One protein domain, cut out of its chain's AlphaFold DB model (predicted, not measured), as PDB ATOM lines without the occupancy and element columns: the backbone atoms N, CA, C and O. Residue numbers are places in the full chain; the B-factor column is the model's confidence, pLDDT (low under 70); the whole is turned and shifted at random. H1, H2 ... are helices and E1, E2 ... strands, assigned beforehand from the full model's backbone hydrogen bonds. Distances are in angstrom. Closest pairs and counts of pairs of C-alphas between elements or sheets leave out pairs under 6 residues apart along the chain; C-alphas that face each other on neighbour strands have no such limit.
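This is residues 5 to 98 of the 148 residues of the protein "RNA_helicase domain-containing protein" of Myxococcales bacterium (UniProt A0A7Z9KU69). A three-strand sheet of E1, E2 and E5 makes one wall of a small body; across an interior gap from it are helix H1 and a separate strand hairpin, E3 and E4. That hairpin is towards one end of the long axis, while the helical hairpin H2 and H3 makes the other end, with H3 packed on H1; after H3, residues 92 to 98 fold back towards E5's side. The printed part has 94 residues, with three named helices and five named strands in the order E1 E2 H1 E3 E4 E5 H2 H3; the larger sheet has the order E1, E2, E5 and is parallel, the smaller is antiparallel. The class is mixed, helices and strands, with under half of the residues, 46, in named elements. The whole is compact, with a radius of gyration of the C-alphas of 12.7 A, and rounded, spanning 33 by 24 by 22 A.

E1, residues 5 to 7, is an edge strand, parallel to E2, residues 22 to 28, at 21 degrees, with N 7 and O 24 within hydrogen-bond range at 2.8 A. E2 is the inner strand, parallel also to edge strand E5, residues 64 to 69, at 12 degrees, with N 25 and O 66 at 2.8 A. H1, residues 37 to 43, is not on this sheet. E3, residues 50 to 53, and E4, residues 56 to 59, form an antiparallel hairpin at 144 degrees, with N 51 and O 58 at 2.9 A; E4 and E5 are apart. H2, residues 73 to 79, is not on the sheet of E1, E2 and E5, but only just, with 4 pairs of C-alphas within 10 A. H2 and H3, residues 84 to 91, touch as a helical hairpin, opposite ways at a shallow tilt of 28 degrees; their closest C-alphas, of Ala 74 and Ile 87, are 5.6 A apart. H3 also touches H1, the same way at a shallow tilt of 27 degrees, with the closest C-alphas, of Leu 41 and Leu 90, 5.8 A apart. H1 and H2 are close but not clearly touching, at 7.0 A between the C-alphas of Ile 37 and Phe 77. In H1, H2 and H3 every O i to N i+4 pair is within hydrogen-bond range.

E1 begins at C-alpha 5, (151.199, 142.938, 83.769), and is 6.2 A long; E2 is 16.3 A. H1 is 9.6 A, E3 9.2 A and E4 10.7 A. E5 is 16.5 A, from C-alpha 64 at (159.930, 147.903, 81.114). H2 is 10.0 A, and H3, 10.3 A, ends at C-alpha 91, (159.860, 159.969, 71.022).

The two C-alphas farthest apart, of Gly 55 and Met 98, are 35.3 A from each other. The printed part has no cut. E1 to E2 is the long link, residues 8 to 21. The mean pLDDT of the printed part is 90.6, with residue 33 under 70.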
ATOM      1  N   TYR A   5     152.574 142.456  83.770       95.75
ATOM      2  CA  TYR A   5     151.199 142.938  83.769       95.75
ATOM      3  C   TYR A   5     150.766 143.272  82.339       95.75
ATOM      4  O   TYR A   5     151.408 144.069  81.659       95.75
ATOM      5  N   TRP A   6     149.671 142.666  81.886       94.75
ATOM      6  CA  TRP A   6     149.059 142.964  80.594       94.75
ATOM      7  C   TRP A   6     147.916 143.943  80.809       94.75
ATOM      8  O   TRP A   6     146.883 143.602  81.384       94.75
ATOM      9  N   LYS A   7     148.112 145.182  80.365       92.25
ATOM     10  CA  LYS A   7     147.102 146.222  80.456       92.25
ATOM     11  C   LYS A   7     145.984 145.943  79.458       92.25
ATOM     12  O   LYS A   7     146.227 145.817  78.262       92.25
ATOM     13  N   MET A   8     144.750 145.925  79.959       89.56
ATOM     14  CA  MET A   8     143.568 145.814  79.109       89.56
ATOM     15  C   MET A   8     143.443 147.029  78.166       89.56
ATOM     16  O   MET A   8     143.629 148.172  78.621       89.56
ATOM     17  N   PRO A   9     143.108 146.804  76.880       85.88
ATOM     18  CA  PRO A   9     142.875 147.870  75.910       85.88
ATOM     19  C   PRO A   9     141.557 148.612  76.183       85.88
ATOM     20  O   PRO A   9     140.691 148.140  76.920       85.88
ATOM     21  N   GLY A  10     141.397 149.794  75.577       84.88
ATOM     22  CA  GLY A  10     140.137 150.555  75.595       84.88
ATOM     23  C   GLY A  10     139.736 151.143  76.954       84.88
ATOM     24  O   GLY A  10     138.575 151.493  77.157       84.88
ATOM     25  N   THR A  11     140.664 151.229  77.911       88.19
ATOM     26  CA  THR A  11     140.393 151.792  79.237       88.19
ATOM     27  C   THR A  11     141.607 152.497  79.838       88.19
ATOM     28  O   THR A  11     142.745 152.108  79.583       88.19
ATOM     29  N   LEU A  12     141.359 153.488  80.700       88.62
ATOM     30  CA  LEU A  12     142.355 154.155  81.544       88.62
ATOM     31  C   LEU A  12     142.812 153.272  82.716       88.62
ATOM     32  O   LEU A  12     143.923 153.439  83.208       88.62
ATOM     33  N   TRP A  13     141.978 152.331  83.167       93.31
ATOM     34  CA  TRP A  13     142.238 151.588  84.399       93.31
ATOM     35  C   TRP A  13     143.387 150.586  84.238       93.31
ATOM     36  O   TRP A  13     143.580 149.974  83.182       93.31
ATOM     37  N   PHE A  14     144.152 150.420  85.311       95.06
ATOM     38  CA  PHE A  14     145.236 149.452  85.448       95.06
ATOM     39  C   PHE A  14     144.795 148.286  86.344       95.06
ATOM     40  O   PHE A  14     145.550 147.829  87.191       95.06
ATOM     41  N   ASP A  15     143.550 147.829  86.199       92.50
ATOM     42  CA  ASP A  15     142.951 146.819  87.076       92.50
ATOM     43  C   ASP A  15     143.804 145.542  87.152       92.50
ATOM     44  O   ASP A  15     144.053 144.872  86.152       92.50
ATOM     45  N   GLY A  16     144.249 145.204  88.365       91.50
ATOM     46  CA  GLY A  16     145.146 144.071  88.620       91.50
ATOM     47  C   GLY A  16     146.641 144.416  88.605       91.50
ATOM     48  O   GLY A  16     147.458 143.573  88.979       91.50
ATOM     49  N   TYR A  17     147.013 145.646  88.245       95.62
ATOM     50  CA  TYR A  17     148.365 146.147  88.455       95.62
ATOM     51  C   TYR A  17     148.642 146.279  89.955       95.62
ATOM     52  O   TYR A  17     147.915 146.941  90.694       95.62
ATOM     53  N   ALA A  18     149.713 145.627  90.392       95.19
ATOM     54  CA  ALA A  18     150.121 145.504  91.787       95.19
ATOM     55  C   ALA A  18     151.634 145.743  91.950       95.19
ATOM     56  O   ALA A  18     152.262 145.193  92.852       95.19
ATOM     57  N   GLY A  19     152.223 146.543  91.051       94.88
ATOM     58  CA  GLY A  19     153.646 146.893  91.081       94.88
ATOM     59  C   GLY A  19     154.546 145.995  90.235       94.88
ATOM     60  O   GLY A  19     155.714 145.816  90.568       94.88
ATOM     61  N   GLN A  20     154.023 145.404  89.160       95.62
ATOM     62  CA  GLN A  20     154.829 144.641  88.210       95.62
ATOM     63  C   GLN A  20     155.826 145.558  87.487       95.62
ATOM     64  O   GLN A  20     155.453 146.588  86.933       95.62
ATOM     65  N   GLU A  21     157.096 145.157  87.440       94.31
ATOM     66  CA  GLU A  21     158.143 145.958  86.791       94.31
ATOM     67  C   GLU A  21     158.084 145.889  85.255       94.31
ATOM     68  O   GLU A  21     158.613 146.771  84.579       94.31
ATOM     69  N   ALA A  22     157.432 144.862  84.702       94.69
ATOM     70  CA  ALA A  22     157.197 144.705  83.270       94.69
ATOM     71  C   ALA A  22     155.707 144.875  82.952       94.69
ATOM     72  O   ALA A  22     154.868 144.147  83.488       94.69
ATOM     73  N   VAL A  23     155.386 145.802  82.051       96.00
ATOM     74  CA  VAL A  23     154.019 146.097  81.614       96.00
ATOM     75  C   VAL A  23     153.915 146.011  80.097       96.00
ATOM     76  O   VAL A  23     154.730 146.586  79.380       96.00
ATOM     77  N   VAL A  24     152.893 145.319  79.604       95.19
ATOM     78  CA  VAL A  24     152.520 145.300  78.187       95.19
ATOM     79  C   VAL A  24     151.227 146.084  78.018       95.19
ATOM     80  O   VAL A  24     150.220 145.763  78.643       95.19
ATOM     81  N   ILE A  25     151.256 147.116  77.182       93.19
ATOM     82  CA  ILE A  25     150.085 147.854  76.717       93.19
ATOM     83  C   ILE A  25     149.785 147.346  75.313       93.19
ATOM     84  O   ILE A  25     150.432 147.748  74.343       93.19
ATOM     85  N   ASP A  26     148.845 146.413  75.232       88.12
ATOM     86  CA  ASP A  26     148.501 145.766  73.972       88.12
ATOM     87  C   ASP A  26     147.434 146.561  73.207       88.12
ATOM     88  O   ASP A  26     146.555 147.187  73.804       88.12
ATOM     89  N   GLU A  27     147.538 146.553  71.880       86.56
ATOM     90  CA  GLU A  27     146.640 147.227  70.939       86.56
ATOM     91  C   GLU A  27     146.376 148.710  71.257       86.56
ATOM     92  O   GLU A  27     145.243 149.199  71.189       86.56
ATOM     93  N   PHE A  28     147.429 149.463  71.583       89.50
ATOM     94  CA  PHE A  28     147.312 150.878  71.908       89.50
ATOM     95  C   PHE A  28     146.725 151.695  70.745       89.50
ATOM     96  O   PHE A  28     147.192 151.630  69.601       89.50
ATOM     97  N   ARG A  29     145.729 152.526  71.074       86.56
ATOM     98  CA  ARG A  29     145.146 153.549  70.194       86.56
ATOM     99  C   ARG A  29     144.956 154.844  70.978       86.56
ATOM    100  O   ARG A  29     144.457 154.803  72.107       86.56
ATOM    101  N   ALA A  30     145.365 155.969  70.396       82.69
ATOM    102  CA  ALA A  30     145.401 157.256  71.091       82.69
ATOM    103  C   ALA A  30     143.996 157.829  71.382       82.69
ATOM    104  O   ALA A  30     143.798 158.440  72.427       82.69
ATOM    105  N   ASP A  31     143.010 157.571  70.522       78.06
ATOM    106  CA  ASP A  31     141.600 157.950  70.695       78.06
ATOM    107  C   ASP A  31     140.850 157.069  71.701       78.06
ATOM    108  O   ASP A  31     140.012 157.548  72.463       78.06
ATOM    109  N   TRP A  32     141.118 155.764  71.689       72.00
ATOM    110  CA  TRP A  32     140.254 154.785  72.349       72.00
ATOM    111  C   TRP A  32     140.635 154.505  73.804       72.00
ATOM    112  O   TRP A  32     139.791 154.154  74.626       72.00
ATOM    113  N   THR A  33     141.912 154.622  74.149       66.88
ATOM    114  CA  THR A  33     142.409 154.134  75.444       66.88
ATOM    115  C   THR A  33     142.213 155.110  76.605       66.88
ATOM    116  O   THR A  33     142.405 154.720  77.756       66.88
ATOM    117  N   GLY A  34     141.833 156.365  76.337       77.94
ATOM    118  CA  GLY A  34     141.769 157.413  77.363       77.94
ATOM    119  C   GLY A  34     143.145 157.792  77.924       77.94
ATOM    120  O   GLY A  34     143.230 158.295  79.042       77.94
ATOM    121  N   MET A  35     144.217 157.524  77.170       89.00
ATOM    122  CA  MET A  35     145.606 157.837  77.515       89.00
ATOM    123  C   MET A  35     146.135 158.935  76.574       89.00
ATOM    124  O   MET A  35     146.802 158.625  75.582       89.00
ATOM    125  N   PRO A  36     145.804 160.214  76.843       90.81
ATOM    126  CA  PRO A  36     146.271 161.342  76.042       90.81
ATOM    127  C   PRO A  36     147.797 161.501  76.116       90.81
ATOM    128  O   PRO A  36     148.472 160.864  76.931       90.81
ATOM    129  N   ILE A  37     148.362 162.330  75.233       92.44
ATOM    130  CA  ILE A  37     149.820 162.442  75.099       92.44
ATOM    131  C   ILE A  37     150.496 162.856  76.408       92.44
ATOM    132  O   ILE A  37     151.488 162.249  76.786       92.44
ATOM    133  N   ASP A  38     149.930 163.803  77.151       92.94
ATOM    134  CA  ASP A  38     150.414 164.253  78.459       92.94
ATOM    135  C   ASP A  38     150.469 163.110  79.484       92.94
ATOM    136  O   ASP A  38     151.450 162.980  80.222       92.94
ATOM    137  N   TYR A  39     149.469 162.225  79.479       92.81
ATOM    138  CA  TYR A  39     149.495 161.016  80.294       92.81
ATOM    139  C   TYR A  39     150.632 160.082  79.871       92.81
ATOM    140  O   TYR A  39     151.383 159.610  80.721       92.81
ATOM    141  N   MET A  40     150.816 159.862  78.567       93.06
ATOM    142  CA  MET A  40     151.893 159.016  78.047       93.06
ATOM    143  C   MET A  40     153.289 159.583  78.325       93.06
ATOM    144  O   MET A  40     154.201 158.821  78.639       93.06
ATOM    145  N   LEU A  41     153.462 160.908  78.281       94.06
ATOM    146  CA  LEU A  41     154.719 161.568  78.644       94.06
ATOM    147  C   LEU A  41     155.093 161.320  80.111       94.06
ATOM    148  O   LEU A  41     156.278 161.193  80.425       94.06
ATOM    149  N   ARG A  42     154.101 161.241  81.003       93.81
ATOM    150  CA  ARG A  42     154.317 160.903  82.417       93.81
ATOM    151  C   ARG A  42     154.503 159.404  82.623       93.81
ATOM    152  O   ARG A  42     155.408 159.012  83.343       93.81
ATOM    153  N   LEU A  43     153.694 158.576  81.963       94.31
ATOM    154  CA  LEU A  43     153.742 157.114  82.072       94.31
ATOM    155  C   LEU A  43     155.084 156.539  81.597       94.31
ATOM    156  O   LEU A  43     155.590 155.586  82.180       94.31
ATOM    157  N   LEU A  44     155.656 157.124  80.544       93.62
ATOM    158  CA  LEU A  44     156.967 156.757  79.998       93.62
ATOM    159  C   LEU A  44     158.099 157.664  80.509       93.62
ATOM    160  O   LEU A  44     159.216 157.605  80.000       93.62
ATOM    161  N   GLY A  45     157.801 158.568  81.443       90.19
ATOM    162  CA  GLY A  45     158.774 159.465  82.056       90.19
ATOM    163  C   GLY A  45     159.421 158.870  83.306       90.19
ATOM    164  O   GLY A  45     159.045 157.800  83.772       90.19
ATOM    165  N   GLU A  46     160.383 159.606  83.864       86.12
ATOM    166  CA  GLU A  46     161.053 159.271  85.134       86.12
ATOM    167  C   GLU A  46     160.290 159.825  86.358       86.12
ATOM    168  O   GLU A  46     160.580 159.471  87.499       86.12
ATOM    169  N   GLU A  47     159.289 160.679  86.123       87.94
ATOM    170  CA  GLU A  47     158.517 161.339  87.176       87.94
ATOM    171  C   GLU A  47     157.585 160.362  87.910       87.94
ATOM    172  O   GLU A  47     156.882 159.579  87.258       87.94
ATOM    173  N   PRO A  48     157.473 160.453  89.249       92.06
ATOM    174  CA  PRO A  48     156.500 159.677  90.001       92.06
ATOM    175  C   PRO A  48     155.075 159.851  89.457       92.06
ATOM    176  O   PRO A  48     154.547 160.962  89.309       92.06
ATOM    177  N   LEU A  49     154.421 158.724  89.187       95.38
ATOM    178  CA  LEU A  49     153.051 158.662  88.695       95.38
ATOM    179  C   LEU A  49     152.257 157.658  89.528       95.38
ATOM    180  O   LEU A  49     152.757 156.593  89.881       95.38
ATOM    181  N   ALA A  50     150.999 157.975  89.814       96.19
ATOM    182  CA  ALA A  50     150.034 156.996  90.293       96.19
ATOM    183  C   ALA A  50     149.119 156.610  89.128       96.19
ATOM    184  O   ALA A  50     148.478 157.475  88.525       96.19
ATOM    185  N   VAL A  51     149.064 155.320  88.799       96.12
ATOM    186  CA  VAL A  51     148.104 154.803  87.821       96.12
ATOM    187  C   VAL A  51     146.775 154.521  88.500       96.12
ATOM    188  O   VAL A  51     146.723 154.135  89.672       96.12
ATOM    189  N   GLN A  52     145.689 154.732  87.767       94.94
ATOM    190  CA  GLN A  52     144.353 154.570  88.317       94.94
ATOM    191  C   GLN A  52     143.942 153.098  88.303       94.94
ATOM    192  O   GLN A  52     144.000 152.438  87.266       94.94
ATOM    193  N   LEU A  53     143.481 152.606  89.448       94.50
ATOM    194  CA  LEU A  53     142.769 151.339  89.576       94.50
ATOM    195  C   LEU A  53     141.286 151.656  89.755       94.50
ATOM    196  O   LEU A  53     140.933 152.731  90.244       94.50
ATOM    197  N   LYS A  54     140.387 150.734  89.424       91.44
ATOM    198  CA  LYS A  54     138.968 150.958  89.694       91.44
ATOM    199  C   LYS A  54     138.721 151.143  91.199       91.44
ATOM    200  O   LYS A  54     138.801 150.199  91.978       91.44
ATOM    201  N   GLY A  55     138.416 152.380  91.598       91.88
ATOM    202  CA  GLY A  55     138.186 152.763  92.996       91.88
ATOM    203  C   GLY A  55     139.452 152.934  93.847       91.88
ATOM    204  O   GLY A  55     139.340 153.022  95.066       91.88
ATOM    205  N   SER A  56     140.646 152.969  93.245       93.94
ATOM    206  CA  SER A  56     141.912 153.176  93.961       93.94
ATOM    207  C   SER A  56     143.013 153.703  93.023       93.94
ATOM    208  O   SER A  56     142.756 154.108  91.892       93.94
ATOM    209  N   HIS A  57     144.259 153.703  93.478       95.69
ATOM    210  CA  HIS A  57     145.428 154.004  92.663       95.69
ATOM    211  C   HIS A  57     146.623 153.176  93.130       95.69
ATOM    212  O   HIS A  57     146.667 152.711  94.269       95.69
ATOM    213  N   PHE A  58     147.622 153.024  92.268       96.06
ATOM    214  CA  PHE A  58     148.869 152.347  92.616       96.06
ATOM    215  C   PHE A  58     150.074 153.112  92.070       96.06
ATOM    216  O   PHE A  58     149.989 153.739  91.014       96.06
ATOM    217  N   GLY A  59     151.196 153.072  92.792       96.81
ATOM    218  CA  GLY A  59     152.441 153.698  92.349       96.81
ATOM    219  C   GLY A  59     152.964 153.047  91.069       96.81
ATOM    220  O   GLY A  59     153.176 151.837  91.008       96.81
ATOM    221  N   TRP A  60     153.166 153.843  90.028       96.44
ATOM    222  CA  TRP A  60     153.798 153.386  88.801       96.44
ATOM    223  C   TRP A  60     155.277 153.106  89.068       96.44
ATOM    224  O   TRP A  60     156.021 153.997  89.461       96.44
ATOM    225  N   VAL A  61     155.683 151.851  88.888       95.31
ATOM    226  CA  VAL A  61     157.045 151.359  89.163       95.31
ATOM    227  C   VAL A  61     157.572 150.506  88.006       95.31
ATOM    228  O   VAL A  61     158.574 149.807  88.146       95.31
ATOM    229  N   ALA A  62     156.881 150.532  86.862       94.44
ATOM    230  CA  ALA A  62     157.274 149.768  85.692       94.44
ATOM    231  C   ALA A  62     158.625 150.270  85.166       94.44
ATOM    232  O   ALA A  62     158.802 151.456  84.900       94.44
ATOM    233  N   LYS A  63     159.568 149.346  84.990       91.81
ATOM    234  CA  LYS A  63     160.896 149.593  84.408       91.81
ATOM    235  C   LYS A  63     160.947 149.213  82.935       91.81
ATOM    236  O   LYS A  63     161.818 149.662  82.199       91.81
ATOM    237  N   THR A  64     160.048 148.336  82.503       92.56
ATOM    238  CA  THR A  64     159.930 147.903  81.114       92.56
ATOM    239  C   THR A  64     158.483 148.028  80.684       92.56
ATOM    240  O   THR A  64     157.607 147.365  81.233       92.56
ATOM    241  N   VAL A  65     158.244 148.869  79.682       95.06
ATOM    242  CA  VAL A  65     156.926 149.056  79.080       95.06
ATOM    243  C   VAL A  65     157.016 148.664  77.613       95.06
ATOM    244  O   VAL A  65     157.783 149.251  76.852       95.06
ATOM    245  N   VAL A  66     156.243 147.660  77.217       94.75
ATOM    246  CA  VAL A  66     156.089 147.250  75.821       94.75
ATOM    247  C   VAL A  66     154.743 147.755  75.339       94.75
ATOM    248  O   VAL A  66     153.729 147.509  75.983       94.75
ATOM    249  N   ILE A  67     154.727 148.455  74.211       93.38
ATOM    250  CA  ILE A  67     153.499 148.976  73.609       93.38
ATOM    251  C   ILE A  67     153.379 148.396  72.208       93.38
ATOM    252  O   ILE A  67     154.290 148.563  71.394       93.38
ATOM    253  N   THR A  68     152.263 147.736  71.916       91.56
ATOM    254  CA  THR A  68     151.920 147.317  70.550       91.56
ATOM    255  C   THR A  68     150.886 148.285  69.984       91.56
ATOM    256  O   THR A  68     150.030 148.802  70.702       91.56
ATOM    257  N   CYS A  69     150.988 148.602  68.696       88.38
ATOM    258  CA  CYS A  69     150.076 149.527  68.032       88.38
ATOM    259  C   CYS A  69     150.116 149.351  66.509       88.38
ATOM    260  O   CYS A  69     151.031 148.737  65.962       88.38
ATOM    261  N   TYR A  70     149.102 149.880  65.819       84.69
ATOM    262  CA  TYR A  70     148.939 149.723  64.367       84.69
ATOM    263  C   TYR A  70     149.717 150.757  63.534       84.69
ATOM    264  O   TYR A  70     149.823 150.611  62.319       84.69
ATOM    265  N   LYS A  71     150.242 151.805  64.177       85.69
ATOM    266  CA  LYS A  71     151.022 152.890  63.571       85.69
ATOM    267  C   LYS A  71     152.160 153.295  64.507       85.69
ATOM    268  O   LYS A  71     152.016 153.132  65.716       85.69
ATOM    269  N   PRO A  72     153.257 153.874  63.993       84.69
ATOM    270  CA  PRO A  72     154.301 154.434  64.841       84.69
ATOM    271  C   PRO A  72     153.737 155.484  65.821       84.69
ATOM    272  O   PRO A  72     152.870 156.270  65.429       84.69
ATOM    273  N   PRO A  73     154.249 155.574  67.065       85.12
ATOM    274  CA  PRO A  73     153.736 156.499  68.081       85.12
ATOM    275  C   PRO A  73     153.654 157.960  67.624       85.12
ATOM    276  O   PRO A  73     152.663 158.632  67.890       85.12
ATOM    277  N   ALA A  74     154.651 158.442  66.880       85.69
ATOM    278  CA  ALA A  74     154.650 159.806  66.352       85.69
ATOM    279  C   ALA A  74     153.460 160.083  65.416       85.69
ATOM    280  O   ALA A  74     152.826 161.128  65.515       85.69
ATOM    281  N   GLU A  75     153.138 159.143  64.522       87.75
ATOM    282  CA  GLU A  75     151.988 159.269  63.622       87.75
ATOM    283  C   GLU A  75     150.669 159.141  64.374       87.75
ATOM    284  O   GLU A  75     149.766 159.935  64.129       87.75
ATOM    285  N   LEU A  76     150.577 158.203  65.326       88.38
ATOM    286  CA  LEU A  76     149.390 158.051  66.166       88.38
ATOM    287  C   LEU A  76     149.016 159.377  66.814       88.38
ATOM    288  O   LEU A  76     147.902 159.842  66.633       88.38
ATOM    289  N   PHE A  77     149.935 160.020  67.528       90.19
ATOM    290  CA  PHE A  77     149.602 161.258  68.229       90.19
ATOM    291  C   PHE A  77     149.436 162.462  67.295       90.19
ATOM    292  O   PHE A  77     148.602 163.325  67.575       90.19
ATOM    293  N   ARG A  78     150.142 162.505  66.157       89.62
ATOM    294  CA  ARG A  78     149.945 163.554  65.143       89.62
ATOM    295  C   ARG A  78     148.542 163.501  64.536       89.62
ATOM    296  O   ARG A  78     147.889 164.536  64.432       89.62
ATOM    297  N   ASP A  79     148.048 162.302  64.222       89.62
ATOM    298  CA  ASP A  79     146.677 162.095  63.732       89.62
ATOM    299  C   ASP A  79     145.617 162.545  64.758       89.62
ATOM    300  O   ASP A  79     144.478 162.822  64.392       89.62
ATOM    301  N   HIS A  80     145.999 162.660  66.036       88.31
ATOM    302  CA  HIS A  80     145.144 163.115  67.136       88.31
ATOM    303  C   HIS A  80     145.408 164.578  67.528       88.31
ATOM    304  O   HIS A  80     145.051 165.006  68.624       88.31
ATOM    305  N   GLY A  81     146.025 165.360  66.637       90.56
ATOM    306  CA  GLY A  81     146.186 166.807  66.793       90.56
ATOM    307  C   GLY A  81     147.337 167.242  67.700       90.56
ATOM    308  O   GLY A  81     147.425 168.427  68.020       90.56
ATOM    309  N   CYS A  82     148.223 166.329  68.111       91.56
ATOM    310  CA  CYS A  82     149.400 166.692  68.902       91.56
ATOM    311  C   CYS A  82     150.445 167.397  68.026       91.56
ATOM    312  O   CYS A  82     150.710 166.980  66.896       91.56
ATOM    313  N   GLY A  83     151.053 168.459  68.559       92.75
ATOM    314  CA  GLY A  83     152.071 169.233  67.850       92.75
ATOM    315  C   GLY A  83     153.446 168.564  67.878       92.75
ATOM    316  O   GLY A  83     153.725 167.707  68.715       92.75
ATOM    317  N   GLU A  84     154.354 169.003  67.005       90.12
ATOM    318  CA  GLU A  84     155.705 168.425  66.903       90.12
ATOM    319  C   GLU A  84     156.502 168.509  68.217       90.12
ATOM    320  O   GLU A  84     157.297 167.619  68.508       90.12
ATOM    321  N   ALA A  85     156.252 169.520  69.057       91.75
ATOM    322  CA  ALA A  85     156.859 169.607  70.384       91.75
ATOM    323  C   ALA A  85     156.483 168.405  71.268       91.75
ATOM    324  O   ALA A  85     157.365 167.795  71.869       91.75
ATOM    325  N   ASP A  86     155.208 168.016  71.304       91.69
ATOM    326  CA  ASP A  86     154.750 166.871  72.094       91.69
ATOM    327  C   ASP A  86     155.270 165.553  71.512       91.69
ATOM    328  O   ASP A  86     155.686 164.659  72.252       91.69
ATOM    329  N   ILE A  87     155.320 165.450  70.180       91.19
ATOM    330  CA  ILE A  87     155.869 164.281  69.485       91.19
ATOM    331  C   ILE A  87     157.346 164.092  69.824       91.19
ATOM    332  O   ILE A  87     157.734 162.998  70.226       91.19
ATOM    333  N   LEU A  88     158.158 165.150  69.740       90.69
ATOM    334  CA  LEU A  88     159.556 165.125  70.184       90.69
ATOM    335  C   LEU A  88     159.660 164.755  71.663       90.69
ATOM    336  O   LEU A  88     160.598 164.071  72.087       90.69
ATOM    337  N   GLN A  89     158.688 165.199  72.470       89.88
ATOM    338  CA  GLN A  89     158.699 164.870  73.878       89.88
ATOM    339  C   GLN A  89     158.462 163.375  74.129       89.88
ATOM    340  O   GLN A  89     159.118 162.775  74.985       89.88
ATOM    341  N   LEU A  90     157.556 162.770  73.369       90.50
ATOM    342  CA  LEU A  90     157.230 161.356  73.452       90.50
ATOM    343  C   LEU A  90     158.357 160.484  72.899       90.50
ATOM    344  O   LEU A  90     158.760 159.519  73.544       90.50
ATOM    345  N   THR A  91     158.892 160.821  71.724       87.88
ATOM    346  CA  THR A  91     159.860 159.969  71.022       87.88
ATOM    347  C   THR A  91     161.162 159.802  71.794       87.88
ATOM    348  O   THR A  91     161.681 158.691  71.822       87.88
ATOM    349  N   ARG A  92     161.647 160.825  72.516       88.06
ATOM    350  CA  ARG A  92     162.856 160.675  73.356       88.06
ATOM    351  C   ARG A  92     162.701 159.700  74.532       88.06
ATOM    352  O   ARG A  92     163.695 159.312  75.130       88.06
ATOM    353  N   ARG A  93     161.463 159.353  74.909       89.94
ATOM    354  CA  ARG A  93     161.159 158.384  75.980       89.94
ATOM    355  C   ARG A  93     161.041 156.954  75.457       89.94
ATOM    356  O   ARG A  93     160.917 156.018  76.240       89.94
ATOM    357  N   ILE A  94     161.056 156.768  74.138       90.06
ATOM    358  CA  ILE A  94     160.943 155.456  73.511       90.06
ATOM    359  C   ILE A  94     162.350 154.953  73.206       90.06
ATOM    360  O   ILE A  94     162.999 155.414  72.275       90.06
ATOM    361  N   THR A  95     162.807 153.959  73.966       89.06
ATOM    362  CA  THR A  95     164.145 153.369  73.790       89.06
ATOM    363  C   THR A  95     164.289 152.611  72.471       89.06
ATOM    364  O   THR A  95     165.361 152.585  71.873       89.06
ATOM    365  N   LYS A  96     163.221 151.943  72.024       87.12
ATOM    366  CA  LYS A  96     163.234 151.124  70.812       87.12
ATOM    367  C   LYS A  96     161.858 151.123  70.169       87.12
ATOM    368  O   LYS A  96     160.872 150.788  70.820       87.12
ATOM    369  N   CYS A  97     161.803 151.437  68.880       87.50
ATOM    370  CA  CYS A  97     160.600 151.307  68.067       87.50
ATOM    371  C   CYS A  97     160.871 150.318  66.928       87.50
ATOM    372  O   CYS A  97     161.867 150.450  66.217       87.50
ATOM    373  N   MET A  98     160.024 149.296  66.792       86.88
ATOM    374  CA  MET A  98     160.203 148.213  65.823       86.88
ATOM    375  C   MET A  98     158.974 148.110  64.923       86.88
ATOM    376  O   MET A  98     157.848 148.066  65.414       86.88
TER     377      MET A  98